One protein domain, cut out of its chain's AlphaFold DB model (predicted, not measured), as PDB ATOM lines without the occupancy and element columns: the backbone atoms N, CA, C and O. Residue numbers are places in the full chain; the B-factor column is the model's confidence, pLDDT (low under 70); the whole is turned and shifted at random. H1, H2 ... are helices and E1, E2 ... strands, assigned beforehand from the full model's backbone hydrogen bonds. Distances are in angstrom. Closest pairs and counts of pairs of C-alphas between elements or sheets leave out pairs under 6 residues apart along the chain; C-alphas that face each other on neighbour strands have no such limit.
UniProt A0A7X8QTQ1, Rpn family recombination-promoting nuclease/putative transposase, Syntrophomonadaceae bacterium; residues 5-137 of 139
ATOM      1  N   ARG A   5      -6.615  -9.014 -28.754       65.44
ATOM      2  CA  ARG A   5      -6.188 -10.373 -29.084       65.44
ATOM      3  C   ARG A   5      -5.130 -10.766 -28.071       65.44
ATOM      4  O   ARG A   5      -4.106 -10.093 -27.975       65.44
ATOM      5  N   LEU A   6      -5.426 -11.826 -27.330       79.75
ATOM      6  CA  LEU A   6      -4.544 -12.423 -26.339       79.75
ATOM      7  C   LEU A   6      -3.929 -13.687 -26.932       79.75
ATOM      8  O   LEU A   6      -4.652 -14.518 -27.491       79.75
ATOM      9  N   ILE A   7      -2.618 -13.841 -26.806       89.69
ATOM     10  CA  ILE A   7      -1.920 -15.063 -27.193       89.69
ATOM     11  C   ILE A   7      -0.991 -15.461 -26.051       89.69
ATOM     12  O   ILE A   7      -0.090 -14.709 -25.693       89.69
ATOM     13  N   LYS A   8      -1.206 -16.660 -25.508       92.44
ATOM     14  CA  LYS A   8      -0.342 -17.262 -24.490       92.44
ATOM     15  C   LYS A   8       0.552 -18.304 -25.136       92.44
ATOM     16  O   LYS A   8       0.062 -19.148 -25.885       92.44
ATOM     17  N   LEU A   9       1.842 -18.244 -24.846       94.38
ATOM     18  CA  LEU A   9       2.864 -19.129 -25.396       94.38
ATOM     19  C   LEU A   9       3.753 -19.636 -24.262       94.38
ATOM     20  O   LEU A   9       3.897 -18.978 -23.233       94.38
ATOM     21  N   GLN A  10       4.407 -20.767 -24.498       95.69
ATOM     22  CA  GLN A  10       5.514 -21.239 -23.677       95.69
ATOM     23  C   GLN A  10       6.767 -21.338 -24.549       95.69
ATOM     24  O   GLN A  10       6.720 -21.900 -25.646       95.69
ATOM     25  N   LEU A  11       7.874 -20.761 -24.087       94.31
ATOM     26  CA  LEU A  11       9.168 -20.820 -24.766       94.31
ATOM     27  C   LEU A  11       9.891 -22.144 -24.463       94.31
ATOM     28  O   LEU A  11       9.521 -22.884 -23.555       94.31
ATOM     29  N   LYS A  12      10.970 -22.440 -25.200       94.56
ATOM     30  CA  LYS A  12      11.768 -23.670 -25.007       94.56
ATOM     31  C   LYS A  12      12.397 -23.786 -23.613       94.56
ATOM     32  O   LYS A  12      12.646 -24.895 -23.159       94.56
ATOM     33  N   ASN A  13      12.663 -22.658 -22.956       92.31
ATOM     34  CA  ASN A  13      13.166 -22.593 -21.582       92.31
ATOM     35  C   ASN A  13      12.043 -22.646 -20.525       92.31
ATOM     36  O   ASN A  13      12.319 -22.438 -19.351       92.31
ATOM     37  N   ASN A  14      10.808 -22.945 -20.940       93.56
ATOM     38  CA  ASN A  14       9.577 -22.963 -20.148       93.56
ATOM     39  C   ASN A  14       9.016 -21.596 -19.735       93.56
ATOM     40  O   ASN A  14       7.944 -21.581 -19.125       93.56
ATOM     41  N   ASP A  15       9.649 -20.481 -20.119       95.56
ATOM     42  CA  ASP A  15       9.105 -19.146 -19.862       95.56
ATOM     43  C   ASP A  15       7.699 -19.020 -20.450       95.56
ATOM     44  O   ASP A  15       7.418 -19.411 -21.589       95.56
ATOM     45  N   LEU A  16       6.817 -18.450 -19.647       96.56
ATOM     46  CA  LEU A  16       5.422 -18.228 -19.961       96.56
ATOM     47  C   LEU A  16       5.260 -16.816 -20.508       96.56
ATOM     48  O   LEU A  16       5.554 -15.840 -19.823       96.56
ATOM     49  N   VAL A  17       4.784 -16.693 -21.743       96.62
ATOM     50  CA  VAL A  17       4.637 -15.399 -22.413       96.62
ATOM     51  C   VAL A  17       3.167 -15.124 -22.669       96.62
ATOM     52  O   VAL A  17       2.480 -15.941 -23.281       96.62
ATOM     53  N   ASP A  18       2.697 -13.963 -22.229       94.88
ATOM     54  CA  ASP A  18       1.360 -13.456 -22.525       94.88
ATOM     55  C   ASP A  18       1.471 -12.217 -23.408       94.88
ATOM     56  O   ASP A  18       2.049 -11.214 -22.999       94.88
ATOM     57  N   VAL A  19       0.956 -12.283 -24.632       94.25
ATOM     58  CA  VAL A  19       0.985 -11.172 -25.586       94.25
ATOM     59  C   VAL A  19      -0.427 -10.642 -25.774       94.25
ATOM     60  O   VAL A  19      -1.301 -11.350 -26.275       94.25
ATOM     61  N   GLU A  20      -0.640  -9.375 -25.426       91.56
ATOM     62  CA  GLU A  20      -1.915  -8.684 -25.600       91.56
ATOM     63  C   GLU A  20      -1.741  -7.466 -26.513       91.56
ATOM     64  O   GLU A  20      -0.920  -6.583 -26.251       91.56
ATOM     65  N   MET A  21      -2.544  -7.389 -27.577       90.50
ATOM     66  CA  MET A  21      -2.680  -6.169 -28.379       90.50
ATOM     67  C   MET A  21      -3.905  -5.379 -27.925       90.50
ATOM     68  O   MET A  21      -5.002  -5.936 -27.848       90.50
ATOM     69  N   GLN A  22      -3.730  -4.083 -27.670       85.06
ATOM     70  CA  GLN A  22      -4.809  -3.187 -27.264       85.06
ATOM     71  C   GLN A  22      -4.951  -2.001 -28.214       85.06
ATOM     72  O   GLN A  22      -3.973  -1.334 -28.553       85.06
ATOM     73  N   ILE A  23      -6.206  -1.754 -28.601       83.88
ATOM     74  CA  ILE A  23      -6.633  -0.639 -29.444       83.88
ATOM     75  C   ILE A  23      -7.370   0.376 -28.572       83.88
ATOM     76  O   ILE A  23      -8.432   0.071 -28.021       83.88
ATOM     77  N   GLY A  24      -6.821   1.583 -28.462       76.75
ATOM     78  CA  GLY A  24      -7.381   2.662 -27.653       76.75
ATOM     79  C   GLY A  24      -7.159   2.506 -26.141       76.75
ATOM     80  O   GLY A  24      -7.013   1.415 -25.592       76.75
ATOM     81  N   ASN A  25      -7.125   3.639 -25.433       77.06
ATOM     82  CA  ASN A  25      -6.806   3.676 -24.007       77.06
ATOM     83  C   ASN A  25      -8.059   3.478 -23.142       77.06
ATOM     84  O   ASN A  25      -8.811   4.420 -22.903       77.06
ATOM     85  N   LEU A  26      -8.243   2.261 -22.631       72.06
ATOM     86  CA  LEU A  26      -9.324   1.910 -21.698       72.06
ATOM     87  C   LEU A  26      -9.026   2.279 -20.230       72.06
ATOM     88  O   LEU A  26      -9.836   2.000 -19.347       72.06
ATOM     89  N   GLY A  27      -7.875   2.903 -19.954       78.06
ATOM     90  CA  GLY A  27      -7.418   3.223 -18.603       78.06
ATOM     91  C   GLY A  27      -6.967   1.993 -17.802       78.06
ATOM     92  O   GLY A  27      -7.174   0.847 -18.193       78.06
ATOM     93  N   ASN A  28      -6.313   2.236 -16.659       82.75
ATOM     94  CA  ASN A  28      -5.872   1.209 -15.693       82.75
ATOM     95  C   ASN A  28      -4.988   0.085 -16.258       82.75
ATOM     96  O   ASN A  28      -4.900  -0.993 -15.665       82.75
ATOM     97  N   MET A  29      -4.330   0.329 -17.389       86.69
ATOM     98  CA  MET A  29      -3.587  -0.702 -18.094       86.69
ATOM     99  C   MET A  29      -2.473  -1.305 -17.240       86.69
ATOM    100  O   MET A  29      -2.350  -2.518 -17.184       86.69
ATOM    101  N   GLU A  30      -1.743  -0.484 -16.487       90.19
ATOM    102  CA  GLU A  30      -0.686  -0.950 -15.591       90.19
ATOM    103  C   GLU A  30      -1.228  -1.942 -14.561       90.19
ATOM    104  O   GLU A  30      -0.658  -3.008 -14.372       90.19
ATOM    105  N   ARG A  31      -2.378  -1.639 -13.943       92.06
ATOM    106  CA  ARG A  31      -3.007  -2.545 -12.972       92.06
ATOM    107  C   ARG A  31      -3.504  -3.829 -13.628       92.06
ATOM    108  O   ARG A  31      -3.367  -4.891 -13.033       92.06
ATOM    109  N   ARG A  32      -4.065  -3.746 -14.838       91.25
ATOM    110  CA  ARG A  32      -4.549  -4.918 -15.582       91.25
ATOM    111  C   ARG A  32      -3.409  -5.835 -16.007       91.25
ATOM    112  O   ARG A  32      -3.479  -7.028 -15.730       91.25
ATOM    113  N   SER A  33      -2.373  -5.285 -16.635       92.81
ATOM    114  CA  SER A  33      -1.196  -6.044 -17.059       92.81
ATOM    115  C   SER A  33      -0.525  -6.702 -15.853       92.81
ATOM    116  O   SER A  33      -0.220  -7.888 -15.905       92.81
ATOM    117  N   THR A  34      -0.395  -5.984 -14.730       95.19
ATOM    118  CA  THR A  34       0.123  -6.559 -13.479       95.19
ATOM    119  C   THR A  34      -0.772  -7.671 -12.939       95.19
ATOM    120  O   THR A  34      -0.267  -8.731 -12.586       95.19
ATOM    121  N   TYR A  35      -2.094  -7.473 -12.899       94.31
ATOM    122  CA  TYR A  35      -3.031  -8.498 -12.434       94.31
ATOM    123  C   TYR A  35      -2.898  -9.795 -13.239       94.31
ATOM    124  O   TYR A  35      -2.769 -10.866 -12.651       94.31
ATOM    125  N   TYR A  36      -2.893  -9.708 -14.572       93.56
ATOM    126  CA  TYR A  36      -2.806 -10.895 -15.421       93.56
ATOM    127  C   TYR A  36      -1.429 -11.559 -15.374       93.56
ATOM    128  O   TYR A  36      -1.374 -12.785 -15.312       93.56
ATOM    129  N   ALA A  37      -0.341 -10.786 -15.304       95.75
ATOM    130  CA  ALA A  37       1.003 -11.335 -15.132       95.75
ATOM    131  C   ALA A  37       1.138 -12.095 -13.799       95.75
ATOM    132  O   ALA A  37       1.563 -13.248 -13.780       95.75
ATOM    133  N   CYS A  38       0.698 -11.492 -12.688       95.81
ATOM    134  CA  CYS A  38       0.717 -12.142 -11.376       95.81
ATOM    135  C   CYS A  38      -0.201 -13.366 -11.324       95.81
ATOM    136  O   CYS A  38       0.160 -14.377 -10.727       95.81
ATOM    137  N   ARG A  39      -1.373 -13.300 -11.966       94.88
ATOM    138  CA  ARG A  39      -2.285 -14.441 -12.071       94.88
ATOM    139  C   ARG A  39      -1.653 -15.590 -12.850       94.88
ATOM    140  O   ARG A  39      -1.661 -16.708 -12.364       94.88
ATOM    141  N   MET A  40      -1.051 -15.318 -14.007       94.44
ATOM    142  CA  MET A  40      -0.346 -16.339 -14.789       94.44
ATOM    143  C   MET A  40       0.804 -16.967 -13.997       94.44
ATOM    144  O   MET A  40       1.015 -18.173 -14.084       94.44
ATOM    145  N   PHE A  41       1.517 -16.168 -13.200       95.06
ATOM    146  CA  PHE A  41       2.585 -16.663 -12.338       95.06
ATOM    147  C   PHE A  41       2.051 -17.572 -11.223       95.06
ATOM    148  O   PHE A  41       2.618 -18.636 -10.987       95.06
ATOM    149  N   GLY A  42       0.950 -17.177 -10.575       93.12
ATOM    150  CA  GLY A  42       0.318 -17.922  -9.481       93.12
ATOM    151  C   GLY A  42      -0.488 -19.153  -9.913       93.12
ATOM    152  O   GLY A  42      -0.603 -20.090  -9.131       93.12
ATOM    153  N   ASP A  43      -0.999 -19.183 -11.146       92.44
ATOM    154  CA  ASP A  43      -1.775 -20.307 -11.696       92.44
ATOM    155  C   ASP A  43      -0.882 -21.513 -12.080       92.44
ATOM    156  O   ASP A  43      -1.380 -22.548 -12.528       92.44
ATOM    157  N   GLN A  44       0.444 -21.410 -11.926       92.06
ATOM    158  CA  GLN A  44       1.373 -22.505 -12.204       92.06
ATOM    159  C   GLN A  44       1.242 -23.644 -11.186       92.06
ATOM    160  O   GLN A  44       1.134 -23.432  -9.978       92.06
ATOM    161  N   ASN A  45       1.337 -24.884 -11.672       85.19
ATOM    162  CA  ASN A  45       1.292 -26.066 -10.817       85.19
ATOM    163  C   ASN A  45       2.573 -26.195  -9.981       85.19
ATOM    164  O   ASN A  45       3.603 -26.679 -10.456       85.19
ATOM    165  N   ILE A  46       2.494 -25.823  -8.706       78.06
ATOM    166  CA  ILE A  46       3.580 -26.027  -7.747       78.06
ATOM    167  C   ILE A  46       3.534 -27.478  -7.264       78.06
ATOM    168  O   ILE A  46       2.783 -27.835  -6.358       78.06
ATOM    169  N   THR A  47       4.364 -28.333  -7.857       64.81
ATOM    170  CA  THR A  47       4.562 -29.689  -7.329       64.81
ATOM    171  C   THR A  47       5.541 -29.622  -6.154       64.81
ATOM    172  O   THR A  47       6.610 -29.020  -6.266       64.81
ATOM    173  N   SER A  48       5.150 -30.208  -5.017       65.00
ATOM    174  CA  SER A  48       5.981 -30.391  -3.810       65.00
ATOM    175  C   SER A  48       6.589 -29.120  -3.178       65.00
ATOM    176  O   SER A  48       7.624 -29.189  -2.520       65.00
ATOM    177  N   GLY A  49       5.931 -27.960  -3.327       67.12
ATOM    178  CA  GLY A  49       6.266 -26.722  -2.596       67.12
ATOM    179  C   GLY A  49       7.549 -26.014  -3.051       67.12
ATOM    180  O   GLY A  49       8.024 -25.096  -2.382       67.12
ATOM    181  N   ARG A  50       8.133 -26.429  -4.179       80.50
ATOM    182  CA  ARG A  50       9.394 -25.883  -4.694       80.50
ATOM    183  C   ARG A  50       9.144 -24.671  -5.594       80.50
ATOM    184  O   ARG A  50       9.060 -24.810  -6.810       80.50
ATOM    185  N   TYR A  51       9.080 -23.478  -5.002       83.69
ATOM    186  CA  TYR A  51       8.921 -22.205  -5.731       83.69
ATOM    187  C   TYR A  51      10.039 -21.923  -6.746       83.69
ATOM    188  O   TYR A  51       9.815 -21.221  -7.724       83.69
ATOM    189  N   GLN A  52      11.216 -22.528  -6.565       83.00
ATOM    190  CA  GLN A  52      12.329 -22.484  -7.525       83.00
ATOM    191  C   GLN A  52      12.001 -23.096  -8.901       83.00
ATOM    192  O   GLN A  52      12.750 -22.891  -9.847       83.00
ATOM    193  N   ASN A  53      10.903 -23.853  -9.011       86.38
ATOM    194  CA  ASN A  53      10.445 -24.446 -10.267       86.38
ATOM    195  C   ASN A  53       9.406 -23.572 -10.994       86.38
ATOM    196  O   ASN A  53       8.898 -23.988 -12.034       86.38
ATOM    197  N   LEU A  54       9.027 -22.416 -10.433       92.81
ATOM    198  CA  LEU A  54       8.105 -21.506 -11.102       92.81
ATOM    199  C   LEU A  54       8.781 -20.924 -12.338       92.81
ATOM    200  O   LEU A  54       9.857 -20.334 -12.252       92.81
ATOM    201  N   ASN A  55       8.123 -21.074 -13.482       95.06
ATOM    202  CA  ASN A  55       8.600 -20.478 -14.714       95.06
ATOM    203  C   ASN A  55       8.405 -18.969 -14.653       95.06
ATOM    204  O   ASN A  55       7.416 -18.461 -14.108       95.06
ATOM    205  N   ARG A  56       9.342 -18.255 -15.264       96.19
ATOM    206  CA  ARG A  56       9.244 -16.816 -15.441       96.19
ATOM    207  C   ARG A  56       8.043 -16.470 -16.319       96.19
ATOM    208  O   ARG A  56       7.744 -17.169 -17.286       96.19
ATOM    209  N   VAL A  57       7.371 -15.371 -15.988       97.75
ATOM    210  CA  VAL A  57       6.252 -14.812 -16.752       97.75
ATOM    211  C   VAL A  57       6.672 -13.511 -17.426       97.75
ATOM    212  O   VAL A  57       7.181 -12.597 -16.779       97.75
ATOM    213  N   ILE A  58       6.411 -13.407 -18.726       97.81
ATOM    214  CA  ILE A  58       6.675 -12.226 -19.545       97.81
ATOM    215  C   ILE A  58       5.350 -11.759 -20.147       97.81
ATOM    216  O   ILE A  58       4.802 -12.396 -21.043       97.81
ATOM    217  N   ALA A  59       4.832 -10.631 -19.674       96.62
ATOM    218  CA  ALA A  59       3.650  -9.999 -20.248       96.62
ATOM    219  C   ALA A  59       4.069  -8.926 -21.260       96.62
ATOM    220  O   ALA A  59       4.762  -7.975 -20.907       96.62
ATOM    221  N   ILE A  60       3.632  -9.041 -22.509       96.81
ATOM    222  CA  ILE A  60       3.929  -8.109 -23.596       96.81
ATOM    223  C   ILE A  60       2.649  -7.395 -24.010       96.81
ATOM    224  O   ILE A  60       1.734  -7.990 -24.568       96.81
ATOM    225  N   ASN A  61       2.615  -6.087 -23.775       95.00
ATOM    226  CA  ASN A  61       1.485  -5.237 -24.108       95.00
ATOM    227  C   ASN A  61       1.816  -4.391 -25.340       95.00
ATOM    228  O   ASN A  61       2.637  -3.473 -25.265       95.00
ATOM    229  N   VAL A  62       1.176  -4.681 -26.469       94.69
ATOM    230  CA  VAL A  62       1.337  -3.931 -27.721       94.69
ATOM    231  C   VAL A  62       0.233  -2.883 -27.832       94.69
ATOM    232  O   VAL A  62      -0.949  -3.228 -27.860       94.69
ATOM    233  N   LEU A  63       0.616  -1.606 -27.889       93.75
ATOM    234  CA  LEU A  63      -0.295  -0.460 -27.811       93.75
ATOM    235  C   LEU A  63      -0.282   0.357 -29.098       93.75
ATOM    236  O   LEU A  63       0.783   0.734 -29.587       93.75
ATOM    237  N   ASP A  64      -1.455   0.742 -29.590       92.88
ATOM    238  CA  ASP A  64      -1.589   1.699 -30.695       92.88
ATOM    239  C   ASP A  64      -1.593   3.176 -30.245       92.88
ATOM    240  O   ASP A  64      -1.718   4.079 -31.072       92.88
ATOM    241  N   PHE A  65      -1.387   3.441 -28.951       92.56
ATOM    242  CA  PHE A  65      -1.330   4.779 -28.350       92.56
ATOM    243  C   PHE A  65      -0.110   4.960 -27.431       92.56
ATOM    244  O   PHE A  65       0.550   4.003 -27.032       92.56
ATOM    245  N   ASN A  66       0.168   6.215 -27.057       92.88
ATOM    246  CA  ASN A  66       1.228   6.558 -26.106       92.88
ATOM    247  C   ASN A  66       0.709   6.509 -24.660       92.88
ATOM    248  O   ASN A  66      -0.081   7.363 -24.245       92.88
ATOM    249  N   ARG A  67       1.188   5.542 -23.874       91.81
ATOM    250  CA  ARG A  67       0.881   5.365 -22.450       91.81
ATOM    251  C   ARG A  67       1.961   5.924 -21.528       91.81
ATOM    252  O   ARG A  67       1.619   6.584 -20.543       91.81
ATOM    253  N   ILE A  68       3.239   5.684 -21.828       92.81
ATOM    254  CA  ILE A  68       4.368   6.056 -20.963       92.81
ATOM    255  C   ILE A  68       4.979   7.364 -21.470       92.81
ATOM    256  O   ILE A  68       5.966   7.385 -22.203       92.81
ATOM    257  N   LYS A  69       4.356   8.493 -21.122       91.12
ATOM    258  CA  LYS A  69       4.650   9.799 -21.746       91.12
ATOM    259  C   LYS A  69       6.070  10.326 -21.505       91.12
ATOM    260  O   LYS A  69       6.606  11.019 -22.360       91.12
ATOM    261  N   HIS A  70       6.678  10.003 -20.366       93.69
ATOM    262  CA  HIS A  70       8.002  10.508 -19.982       93.69
ATOM    263  C   HIS A  70       9.166   9.722 -20.613       93.69
ATOM    264  O   HIS A  70      10.321  10.109 -20.464       93.69
ATOM    265  N   ILE A  71       8.881   8.633 -21.333       95.06
ATOM    266  CA  ILE A  71       9.894   7.790 -21.969       95.06
ATOM    267  C   ILE A  71       9.753   7.885 -23.488       95.06
ATOM    268  O   ILE A  71       8.688   7.606 -24.027       95.06
ATOM    269  N   LYS A  72      10.827   8.260 -24.194       93.56
ATOM    270  CA  LYS A  72      10.796   8.447 -25.659       93.56
ATOM    271  C   LYS A  72      10.848   7.143 -26.465       93.56
ATOM    272  O   LYS A  72      10.238   7.081 -27.524       93.56
ATOM    273  N   ARG A  73      11.561   6.125 -25.971       95.00
ATOM    274  CA  ARG A  73      11.683   4.808 -26.628       95.00
ATOM    275  C   ARG A  73      10.329   4.102 -26.720       95.00
ATOM    276  O   ARG A  73       9.493   4.264 -25.829       95.00
ATOM    277  N   TYR A  74      10.139   3.311 -27.774       96.31
ATOM    278  CA  TYR A  74       8.896   2.570 -28.011       96.31
ATOM    279  C   TYR A  74       8.730   1.350 -27.106       96.31
ATOM    280  O   TYR A  74       7.606   0.970 -26.796       96.31
ATOM    281  N   HIS A  75       9.841   0.748 -26.680       97.56
ATOM    282  CA  HIS A  75       9.848  -0.430 -25.825       97.56
ATOM    283  C   HIS A  75      10.268  -0.057 -24.404       97.56
ATOM    284  O   HIS A  75      11.345   0.494 -24.152       97.56
ATOM    285  N   THR A  76       9.398  -0.359 -23.447       96.75
ATOM    286  CA  THR A  76       9.676  -0.228 -22.017       96.75
ATOM    287  C   THR A  76       9.468  -1.554 -21.309       96.75
ATOM    288  O   THR A  76       8.621  -2.351 -21.702       96.75
ATOM    289  N   LYS A  77      10.281  -1.784 -20.279       96.69
ATOM    290  CA  LYS A  77      10.355  -3.024 -19.514       96.69
ATOM    291  C   LYS A  77      10.299  -2.679 -18.034       96.69
ATOM    292  O   LYS A  77      11.084  -1.844 -17.583       96.69
ATOM    293  N   PHE A  78       9.389  -3.313 -17.310       96.75
ATOM    294  CA  PHE A  78       9.147  -3.091 -15.890       96.75
ATOM    295  C   PHE A  78       9.318  -4.399 -15.110       96.75
ATOM    296  O   PHE A  78       8.903  -5.463 -15.575       96.75
ATOM    297  N   ARG A  79       9.938  -4.292 -13.930       96.12
ATOM    298  CA  ARG A  79      10.201  -5.371 -12.964       96.12
ATOM    299  C   ARG A  79       9.981  -4.861 -11.539       96.12
ATOM    300  O   ARG A  79       9.929  -3.648 -11.325       96.12
ATOM    301  N   LEU A  80       9.885  -5.780 -10.580       96.06
ATOM    302  CA  LEU A  80       9.901  -5.458  -9.153       96.06
ATOM    303  C   LEU A  80      11.325  -5.135  -8.700       96.06
ATOM    304  O   LEU A  80      12.253  -5.903  -8.959       96.06
ATOM    305  N   ARG A  81      11.479  -3.998  -8.021       96.81
ATOM    306  CA  ARG A  81      12.776  -3.465  -7.610       96.81
ATOM    307  C   ARG A  81      12.741  -2.908  -6.198       96.81
ATOM    308  O   ARG A  81      11.701  -2.422  -5.754       96.81
ATOM    309  N   GLU A  82      13.887  -2.964  -5.536       97.75
ATOM    310  CA  GLU A  82      14.180  -2.200  -4.324       97.75
ATOM    311  C   GLU A  82      14.098  -0.690  -4.642       97.75
ATOM    312  O   GLU A  82      14.380  -0.266  -5.765       97.75
ATOM    313  N   THR A  83      13.611   0.117  -3.698       97.38
ATOM    314  CA  THR A  83      13.150   1.487  -3.961       97.38
ATOM    315  C   THR A  83      14.244   2.550  -3.898       97.38
ATOM    316  O   THR A  83      14.025   3.639  -4.429       97.38
ATOM    317  N   GLN A  84      15.394   2.270  -3.282       97.88
ATOM    318  CA  GLN A  84      16.498   3.218  -3.114       97.88
ATOM    319  C   GLN A  84      17.615   2.980  -4.134       97.88
ATOM    320  O   GLN A  84      17.969   3.878  -4.895       97.88
ATOM    321  N   GLU A  85      18.110   1.750  -4.202       97.06
ATOM    322  CA  GLU A  85      19.247   1.327  -5.022       97.06
ATOM    323  C   GLU A  85      18.802   0.724  -6.365       97.06
ATOM    324  O   GLU A  85      19.630   0.380  -7.212       97.06
ATOM    325  N   ASN A  86      17.486   0.601  -6.596       95.56
ATOM    326  CA  ASN A  86      16.905   0.125  -7.858       95.56
ATOM    327  C   ASN A  86      17.401  -1.291  -8.244       95.56
ATOM    328  O   ASN A  86      17.579  -1.616  -9.421       95.56
ATOM    329  N   ILE A  87      17.603  -2.141  -7.234       97.00
ATOM    330  CA  ILE A  87      18.045  -3.533  -7.379       97.00
ATOM    331  C   ILE A  87      16.844  -4.411  -7.748       97.00
ATOM    332  O   ILE A  87      15.806  -4.345  -7.092       97.00
ATOM    333  N   ASP A  88      16.971  -5.242  -8.787       96.00
ATOM    334  CA  ASP A  88      15.929  -6.210  -9.158       96.00
ATOM    335  C   ASP A  88      15.742  -7.236  -8.021       96.00
ATOM    336  O   ASP A  88      16.696  -7.883  -7.593       96.00
ATOM    337  N   LEU A  89      14.502  -7.408  -7.547       95.94
ATOM    338  CA  LEU A  89      14.178  -8.417  -6.529       95.94
ATOM    339  C   LEU A  89      14.275  -9.839  -7.106       95.94
ATOM    340  O   LEU A  89      14.734 -10.766  -6.448       95.94
ATOM    341  N   THR A  90      13.785 -10.004  -8.332       94.88
ATOM    342  CA  THR A  90      13.762 -11.249  -9.105       94.88
ATOM    343  C   THR A  90      13.427 -10.917 -10.562       94.88
ATOM    344  O   THR A  90      12.846  -9.868 -10.853       94.88
ATOM    345  N   ASP A  91      13.757 -11.811 -11.487       93.94
ATOM    346  CA  ASP A  91      13.336 -11.765 -12.886       93.94
ATOM    347  C   ASP A  91      12.046 -12.562 -13.165       93.94
ATOM    348  O   ASP A  91      11.610 -12.608 -14.314       93.94
ATOM    349  N   ALA A  92      11.411 -13.129 -12.128       95.81
ATOM    350  CA  ALA A  92      10.251 -14.019 -12.222       95.81
ATOM    351  C   ALA A  92       9.038 -13.436 -12.967       95.81
ATOM    352  O   ALA A  92       8.281 -14.186 -13.580       95.81
ATOM    353  N   ILE A  93       8.837 -12.114 -12.924       97.44
ATOM    354  CA  ILE A  93       7.778 -11.427 -13.670       97.44
ATOM    355  C   ILE A  93       8.364 -10.206 -14.374       97.44
ATOM    356  O   ILE A  93       9.003  -9.352 -13.756       97.44
ATOM    357  N   GLU A  94       8.080 -10.095 -15.667       97.69
ATOM    358  CA  GLU A  94       8.455  -8.961 -16.498       97.69
ATOM    359  C   GLU A  94       7.254  -8.445 -17.288       97.69
ATOM    360  O   GLU A  94       6.499  -9.223 -17.868       97.69
ATOM    361  N   ILE A  95       7.073  -7.124 -17.326       97.56
ATOM    362  CA  ILE A  95       5.979  -6.489 -18.066       97.56
ATOM    363  C   ILE A  95       6.561  -5.513 -19.080       97.56
ATOM    364  O   ILE A  95       7.291  -4.582 -18.733       97.56
ATOM    365  N   HIS A  96       6.220  -5.721 -20.344       97.62
ATOM    366  CA  HIS A  96       6.653  -4.918 -21.473       97.62
ATOM    367  C   HIS A  96       5.495  -4.073 -21.975       97.62
ATOM    368  O   HIS A  96       4.370  -4.562 -22.103       97.62
ATOM    369  N   PHE A  97       5.803  -2.834 -22.349       96.38
ATOM    370  CA  PHE A  97       4.948  -2.027 -23.208       96.38
ATOM    371  C   PHE A  97       5.691  -1.705 -24.498       96.38
ATOM    372  O   PHE A  97       6.820  -1.208 -24.460       96.38
ATOM    373  N   ILE A  98       5.041  -1.996 -25.620       96.62
ATOM    374  CA  ILE A  98       5.489  -1.695 -26.977       96.62
ATOM    375  C   ILE A  98       4.499  -0.682 -27.553       96.62
ATOM    376  O   ILE A  98       3.377  -1.029 -27.912       96.62
ATOM    377  N   GLU A  99       4.898   0.584 -27.618       95.50
ATOM    378  CA  GLU A  99       4.061   1.691 -28.088       95.50
ATOM    379  C   GLU A  99       4.300   1.941 -29.583       95.50
ATOM    380  O   GLU A  99       5.272   2.590 -29.985       95.50
ATOM    381  N   LEU A 100       3.391   1.445 -30.425       95.38
ATOM    382  CA  LEU A 100       3.497   1.506 -31.884       95.38
ATOM    383  C   LEU A 100       3.661   2.928 -32.451       95.38
ATOM    384  O   LEU A 100       4.418   3.077 -33.414       95.38
ATOM    385  N   PRO A 101       3.030   3.994 -31.909       94.75
ATOM    386  CA  PRO A 101       3.272   5.348 -32.409       94.75
ATOM    387  C   PRO A 101       4.734   5.784 -32.263       94.75
ATOM    388  O   PRO A 101       5.276   6.415 -33.167       94.75
ATOM    389  N   LYS A 102       5.397   5.408 -31.163       95.56
ATOM    390  CA  LYS A 102       6.818   5.712 -30.939       95.56
ATOM    391  C   LYS A 102       7.711   4.898 -31.867       95.56
ATOM    392  O   LYS A 102       8.658   5.450 -32.417       95.56
ATOM    393  N   LEU A 103       7.369   3.627 -32.094       94.25
ATOM    394  CA  LEU A 103       8.094   2.763 -33.028       94.25
ATOM    395  C   LEU A 103       8.082   3.355 -34.445       94.25
ATOM    396  O   LEU A 103       9.127   3.453 -35.079       94.25
ATOM    397  N   LYS A 104       6.919   3.823 -34.917       92.00
ATOM    398  CA  LYS A 104       6.787   4.471 -36.233       92.00
ATOM    399  C   LYS A 104       7.679   5.708 -36.365       92.00
ATOM    400  O   LYS A 104       8.314   5.889 -37.399       92.00
ATOM    401  N   LEU A 105       7.742   6.542 -35.323       91.75
ATOM    402  CA  LEU A 105       8.606   7.727 -35.302       91.75
ATOM    403  C   LEU A 105      10.091   7.346 -35.350       91.75
ATOM    404  O   LEU A 105      10.859   7.946 -36.099       91.75
ATOM    405  N   GLU A 106      10.487   6.332 -34.582       90.00
ATOM    406  CA  GLU A 106      11.865   5.843 -34.560       90.00
ATOM    407  C   GLU A 106      12.277   5.269 -35.923       90.00
ATOM    408  O   GLU A 106      13.308   5.672 -36.470       90.00
ATOM    409  N   MET A 107      11.427   4.440 -36.540       89.81
ATOM    410  CA  MET A 107      11.645   3.902 -37.887       89.81
ATOM    411  C   MET A 107      11.739   5.001 -38.952       89.81
ATOM    412  O   MET A 107      12.637   4.964 -39.791       89.81
ATOM    413  N   ALA A 108      10.860   6.007 -38.909       90.12
ATOM    414  CA  ALA A 108      10.920   7.133 -39.840       90.12
ATOM    415  C   ALA A 108      12.246   7.899 -39.710       90.12
ATOM    416  O   ALA A 108      12.888   8.207 -40.712       90.12
ATOM    417  N   SER A 109      12.704   8.140 -38.476       86.19
ATOM    418  CA  SER A 109      13.988   8.806 -38.231       86.19
ATOM    419  C   SER A 109      15.185   8.004 -38.756       86.19
ATOM    420  O   SER A 109      16.148   8.587 -39.254       86.19
ATOM    421  N   TYR A 110      15.121   6.671 -38.686       86.75
ATOM    422  CA  TYR A 110      16.153   5.790 -39.222       86.75
ATOM    423  C   TYR A 110      16.237   5.878 -40.749       86.75
ATOM    424  O   TYR A 110      17.331   6.014 -41.289       86.75
ATOM    425  N   ILE A 111      15.090   5.868 -41.436       87.19
ATOM    426  CA  ILE A 111      15.026   5.973 -42.900       87.19
ATOM    427  C   ILE A 111      15.608   7.307 -43.378       87.19
ATOM    428  O   ILE A 111      16.403   7.317 -44.314       87.19
ATOM    429  N   VAL A 112      15.269   8.417 -42.714       85.94
ATOM    430  CA  VAL A 112      15.821   9.741 -43.051       85.94
ATOM    431  C   VAL A 112      17.345   9.746 -42.909       85.94
ATOM    432  O   VAL A 112      18.042  10.105 -43.853       85.94
ATOM    433  N   ARG A 113      17.877   9.247 -41.787       84.88
ATOM    434  CA  ARG A 113      19.332   9.159 -41.562       84.88
ATOM    435  C   ARG A 113      20.032   8.247 -42.569       84.88
ATOM    436  O   ARG A 113      21.150   8.533 -42.983       84.88
ATOM    437  N   ALA A 114      19.400   7.140 -42.955       78.50
ATOM    438  CA  ALA A 114      19.936   6.237 -43.970       78.50
ATOM    439  C   ALA A 114      19.963   6.902 -45.359       78.50
ATOM    440  O   ALA A 114      20.941   6.758 -46.089       78.50
ATOM    441  N   ALA A 115      18.935   7.681 -45.706       78.12
ATOM    442  CA  ALA A 115      18.889   8.449 -46.948       78.12
ATOM    443  C   ALA A 115      19.940   9.575 -46.977       78.12
ATOM    444  O   ALA A 115      20.611   9.767 -47.993       78.12
ATOM    445  N   GLU A 116      20.145  10.271 -45.855       79.75
ATOM    446  CA  GLU A 116      21.210  11.268 -45.690       79.75
ATOM    447  C   GLU A 116      22.595  10.633 -45.875       79.75
ATOM    448  O   GLU A 116      23.404  11.162 -46.632       79.75
ATOM    449  N   LYS A 117      22.839   9.455 -45.277       72.19
ATOM    450  CA  LYS A 117      24.089   8.691 -45.442       72.19
ATOM    451  C   LYS A 117      24.343   8.213 -46.875       72.19
ATOM    452  O   LYS A 117      25.475   8.254 -47.346       72.19
ATOM    453  N   ASN A 118      23.298   7.821 -47.598       62.94
ATOM    454  CA  ASN A 118      23.428   7.457 -49.011       62.94
ATOM    455  C   ASN A 118      23.731   8.673 -49.901       62.94
ATOM    456  O   ASN A 118      24.420   8.539 -50.910       62.94
ATOM    457  N   SER A 119      23.268   9.866 -49.516       58.09
ATOM    458  CA  SER A 119      23.526  11.117 -50.246       58.09
ATOM    459  C   SER A 119      24.971  11.619 -50.096       58.09
ATOM    460  O   SER A 119      25.426  12.414 -50.911       58.09
ATOM    461  N   ILE A 120      25.702  11.133 -49.085       61.03
ATOM    462  CA  ILE A 120      27.129  11.417 -48.841       61.03
ATOM    463  C   ILE A 120      28.076  10.310 -49.346       61.03
ATOM    464  O   ILE A 120      29.276  10.384 -49.106       61.03
ATOM    465  N   GLY A 121      27.577   9.319 -50.099       51.44
ATOM    466  CA  GLY A 121      28.421   8.378 -50.848       51.44
ATOM    467  C   GLY A 121      29.020   7.206 -50.057       51.44
ATOM    468  O   GLY A 121      29.866   6.495 -50.596       51.44
ATOM    469  N   GLU A 122      28.586   6.941 -48.821       53.97
ATOM    470  CA  GLU A 122      28.978   5.721 -48.098       53.97
ATOM    471  C   GLU A 122      28.144   4.520 -48.583       53.97
ATOM    472  O   GLU A 122      27.087   4.195 -48.042       53.97
ATOM    473  N   THR A 123      28.601   3.847 -49.641       47.28
ATOM    474  CA  THR A 123      27.956   2.638 -50.170       47.28
ATOM    475  C   THR A 123      28.209   1.429 -49.261       47.28
ATOM    476  O   THR A 123      29.239   0.765 -49.377       47.28
ATOM    477  N   GLY A 124      27.257   1.104 -48.386       42.06
ATOM    478  CA  GLY A 124      27.178  -0.184 -47.684       42.06
ATOM    479  C   GLY A 124      25.805  -0.821 -47.905       42.06
ATOM    480  O   GLY A 124      24.795  -0.234 -47.533       42.06
ATOM    481  N   GLY A 125      25.758  -1.981 -48.565       42.88
ATOM    482  CA  GLY A 125      24.542  -2.609 -49.099       42.88
ATOM    483  C   GLY A 125      23.443  -2.899 -48.068       42.88
ATOM    484  O   GLY A 125      23.645  -3.638 -47.111       42.88
ATOM    485  N   TYR A 126      22.246  -2.362 -48.316       52.41
ATOM    486  CA  TYR A 126      21.070  -2.471 -47.439       52.41
ATOM    487  C   TYR A 126      20.084  -3.591 -47.813       52.41
ATOM    488  O   TYR A 126      19.004  -3.667 -47.230       52.41
ATOM    489  N   GLY A 127      20.431  -4.478 -48.750       41.34
ATOM    490  CA  GLY A 127      19.536  -5.558 -49.191       41.34
ATOM    491  C   GLY A 127      19.210  -6.610 -48.121       41.34
ATOM    492  O   GLY A 127      18.196  -7.286 -48.248       41.34
ATOM    493  N   ASP A 128      20.022  -6.719 -47.062       45.00
ATOM    494  CA  ASP A 128      19.971  -7.848 -46.112       45.00
ATOM    495  C   ASP A 128      19.643  -7.444 -44.654       45.00
ATOM    496  O   ASP A 128      19.279  -8.273 -43.818       45.00
ATOM    497  N   LEU A 129      19.708  -6.147 -44.308       43.69
ATOM    498  CA  LEU A 129      19.554  -5.701 -42.911       43.69
ATOM    499  C   LEU A 129      18.102  -5.596 -42.427       43.69
ATOM    500  O   LEU A 129      17.865  -5.689 -41.222       43.69
ATOM    501  N   THR A 130      17.119  -5.440 -43.319       42.12
ATOM    502  CA  THR A 130      15.700  -5.415 -42.913       42.12
ATOM    503  C   THR A 130      15.278  -6.748 -42.285       42.12
ATOM    504  O   THR A 130      14.462  -6.764 -41.365       42.12
ATOM    505  N   VAL A 131      15.894  -7.855 -42.713       40.53
ATOM    506  CA  VAL A 131      15.711  -9.179 -42.102       40.53
ATOM    507  C   VAL A 131      16.532  -9.296 -40.813       40.53
ATOM    508  O   VAL A 131      16.027  -9.778 -39.803       40.53
ATOM    509  N   MET A 132      17.759  -8.770 -40.785       38.09
ATOM    510  CA  MET A 132      18.649  -8.878 -39.621       38.09
ATOM    511  C   MET A 132      18.141  -8.117 -38.379       38.09
ATOM    512  O   MET A 132      18.305  -8.598 -37.259       38.09
ATOM    513  N   VAL A 133      17.446  -6.986 -38.555       45.88
ATOM    514  CA  VAL A 133      16.810  -6.243 -37.443       45.88
ATOM    515  C   VAL A 133      15.520  -6.921 -36.953       45.88
ATOM    516  O   VAL A 133      15.189  -6.815 -35.775       45.88
ATOM    517  N   MET A 134      14.821  -7.671 -37.812       40.16
ATOM    518  CA  MET A 134      13.647  -8.464 -37.415       40.16
ATOM    519  C   MET A 134      14.018  -9.748 -36.653       40.16
ATOM    520  O   MET A 134      13.225 -10.215 -35.839       40.16
ATOM    521  N   VAL A 135      15.211 -10.312 -36.880       39.62
ATOM    522  CA  VAL A 135      15.661 -11.565 -36.235       39.62
ATOM    523  C   VAL A 135      16.569 -11.307 -35.015       39.62
ATOM    524  O   VAL A 135      16.580 -12.095 -34.074       39.62
ATOM    525  N   GLY A 136      17.271 -10.170 -34.958       38.22
ATOM    526  CA  GLY A 136      18.288  -9.861 -33.940       38.22
ATOM    527  C   GLY A 136      17.804  -9.487 -32.529       38.22
ATOM    528  O   GLY A 136      18.622  -9.058 -31.721       38.22
ATOM    529  N   GLN A 137      16.512  -9.620 -32.212       41.66
ATOM    530  CA  GLN A 137      15.991  -9.458 -30.840       41.66
ATOM    531  C   GLN A 137      15.350 -10.734 -30.264       41.66
ATOM    532  O   GLN A 137      14.770 -10.688 -29.181       41.66
TER     533      GLN A 137
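Overview. This is residues 5 to 137 of the 139 residues of the protein "Rpn family recombination-promoting nuclease/putative transposase" of Syntrophomonadaceae bacterium (UniProt A0A7X8QTQ1). A twisted sheet of five strands has one helix, H1, over one of its faces and no named helix over the other, while a second, longer helix, H2, starts where E5 ends and reaches away from the sheet as an arm. Beyond that arm the chain folds back through residues 120 to 128 to a short helix, H3, away from the sheet. The printed part has 133 residues, with three named helices and five named strands in the order E1 E2 H1 E3 E4 E5 H2 H3. The sheet is mixed, in the order E1 E2 E3 E5 E4, and the class is mixed, helices and strands. The whole is loose, with a radius of gyration of the C-alphas of 18.9 A, and elongated, spanning 65 by 37 by 34 A.

Along the chain. Find C-alpha 5 at (-6.188, -10.373, -29.084), where E1, residues 5 to 10, begins. E2 is residues 16 to 22, 19.6 A long. H1 runs from C-alpha 29 at (-3.587, -0.702, -18.094) to C-alpha 42, 19.6 A. Next come E3, residues 57 to 63, 19.3 A; E4, residues 75 to 78; and E5, residues 93 to 99, 19.8 A. H2, residues 100 to 119, is 28.8 A long. H3, residues 129 to 135, ends at C-alpha 135 at (15.661, -11.565, -36.235).

Arrangement. Begin with the sheet, whose edge strands are E1 and E4. E1 and E2 form an antiparallel hairpin, with N 7 and O 19 within hydrogen-bond range at 2.9 A. E2 and E3 are parallel, with N 60 and O 18 at 2.7 A. E3 and E5 are parallel too, with N 96 and O 59 at 2.7 A. E4 and E5 are an antiparallel hairpin, with N 78 and O 95 at 2.8 A. E2, H1 and E3 form a strand-helix-strand unit, two parallel neighbour strands with a helix between, and its crossover is right-handed. H1 and the sheet make two layers, the helix on one face. Its height over the sheet is 8.6 A, and it lies over E3 and E5. It runs along the strands, at 23 degrees to E3 on the local plane. Look at Ala 37 and Ala 59, the closest C-alphas of H1 and E3, 5.9 A apart. H2 only grazes the sheet, with residues 100 to 103. H3 is not on the sheet, and it is apart from H1 and H2. Each O i to N i+4 pair is within hydrogen-bond range in H1 and H2, and 2 of 3 are in H3.

Size, cuts and confidence. The C-alphas farthest apart are those of Ser 48 and Ile 120, 65.0 A. The printed part has no cut. Long links join H1 to E3, E3 to E4 and E4 to E5. Residues 107 to 113, 115 to 121 and 127 to 137 stand free. The mean pLDDT of the printed part is 84.1; look for values under 70 at residue 5, residues 47 to 49 and residues 118 to 137.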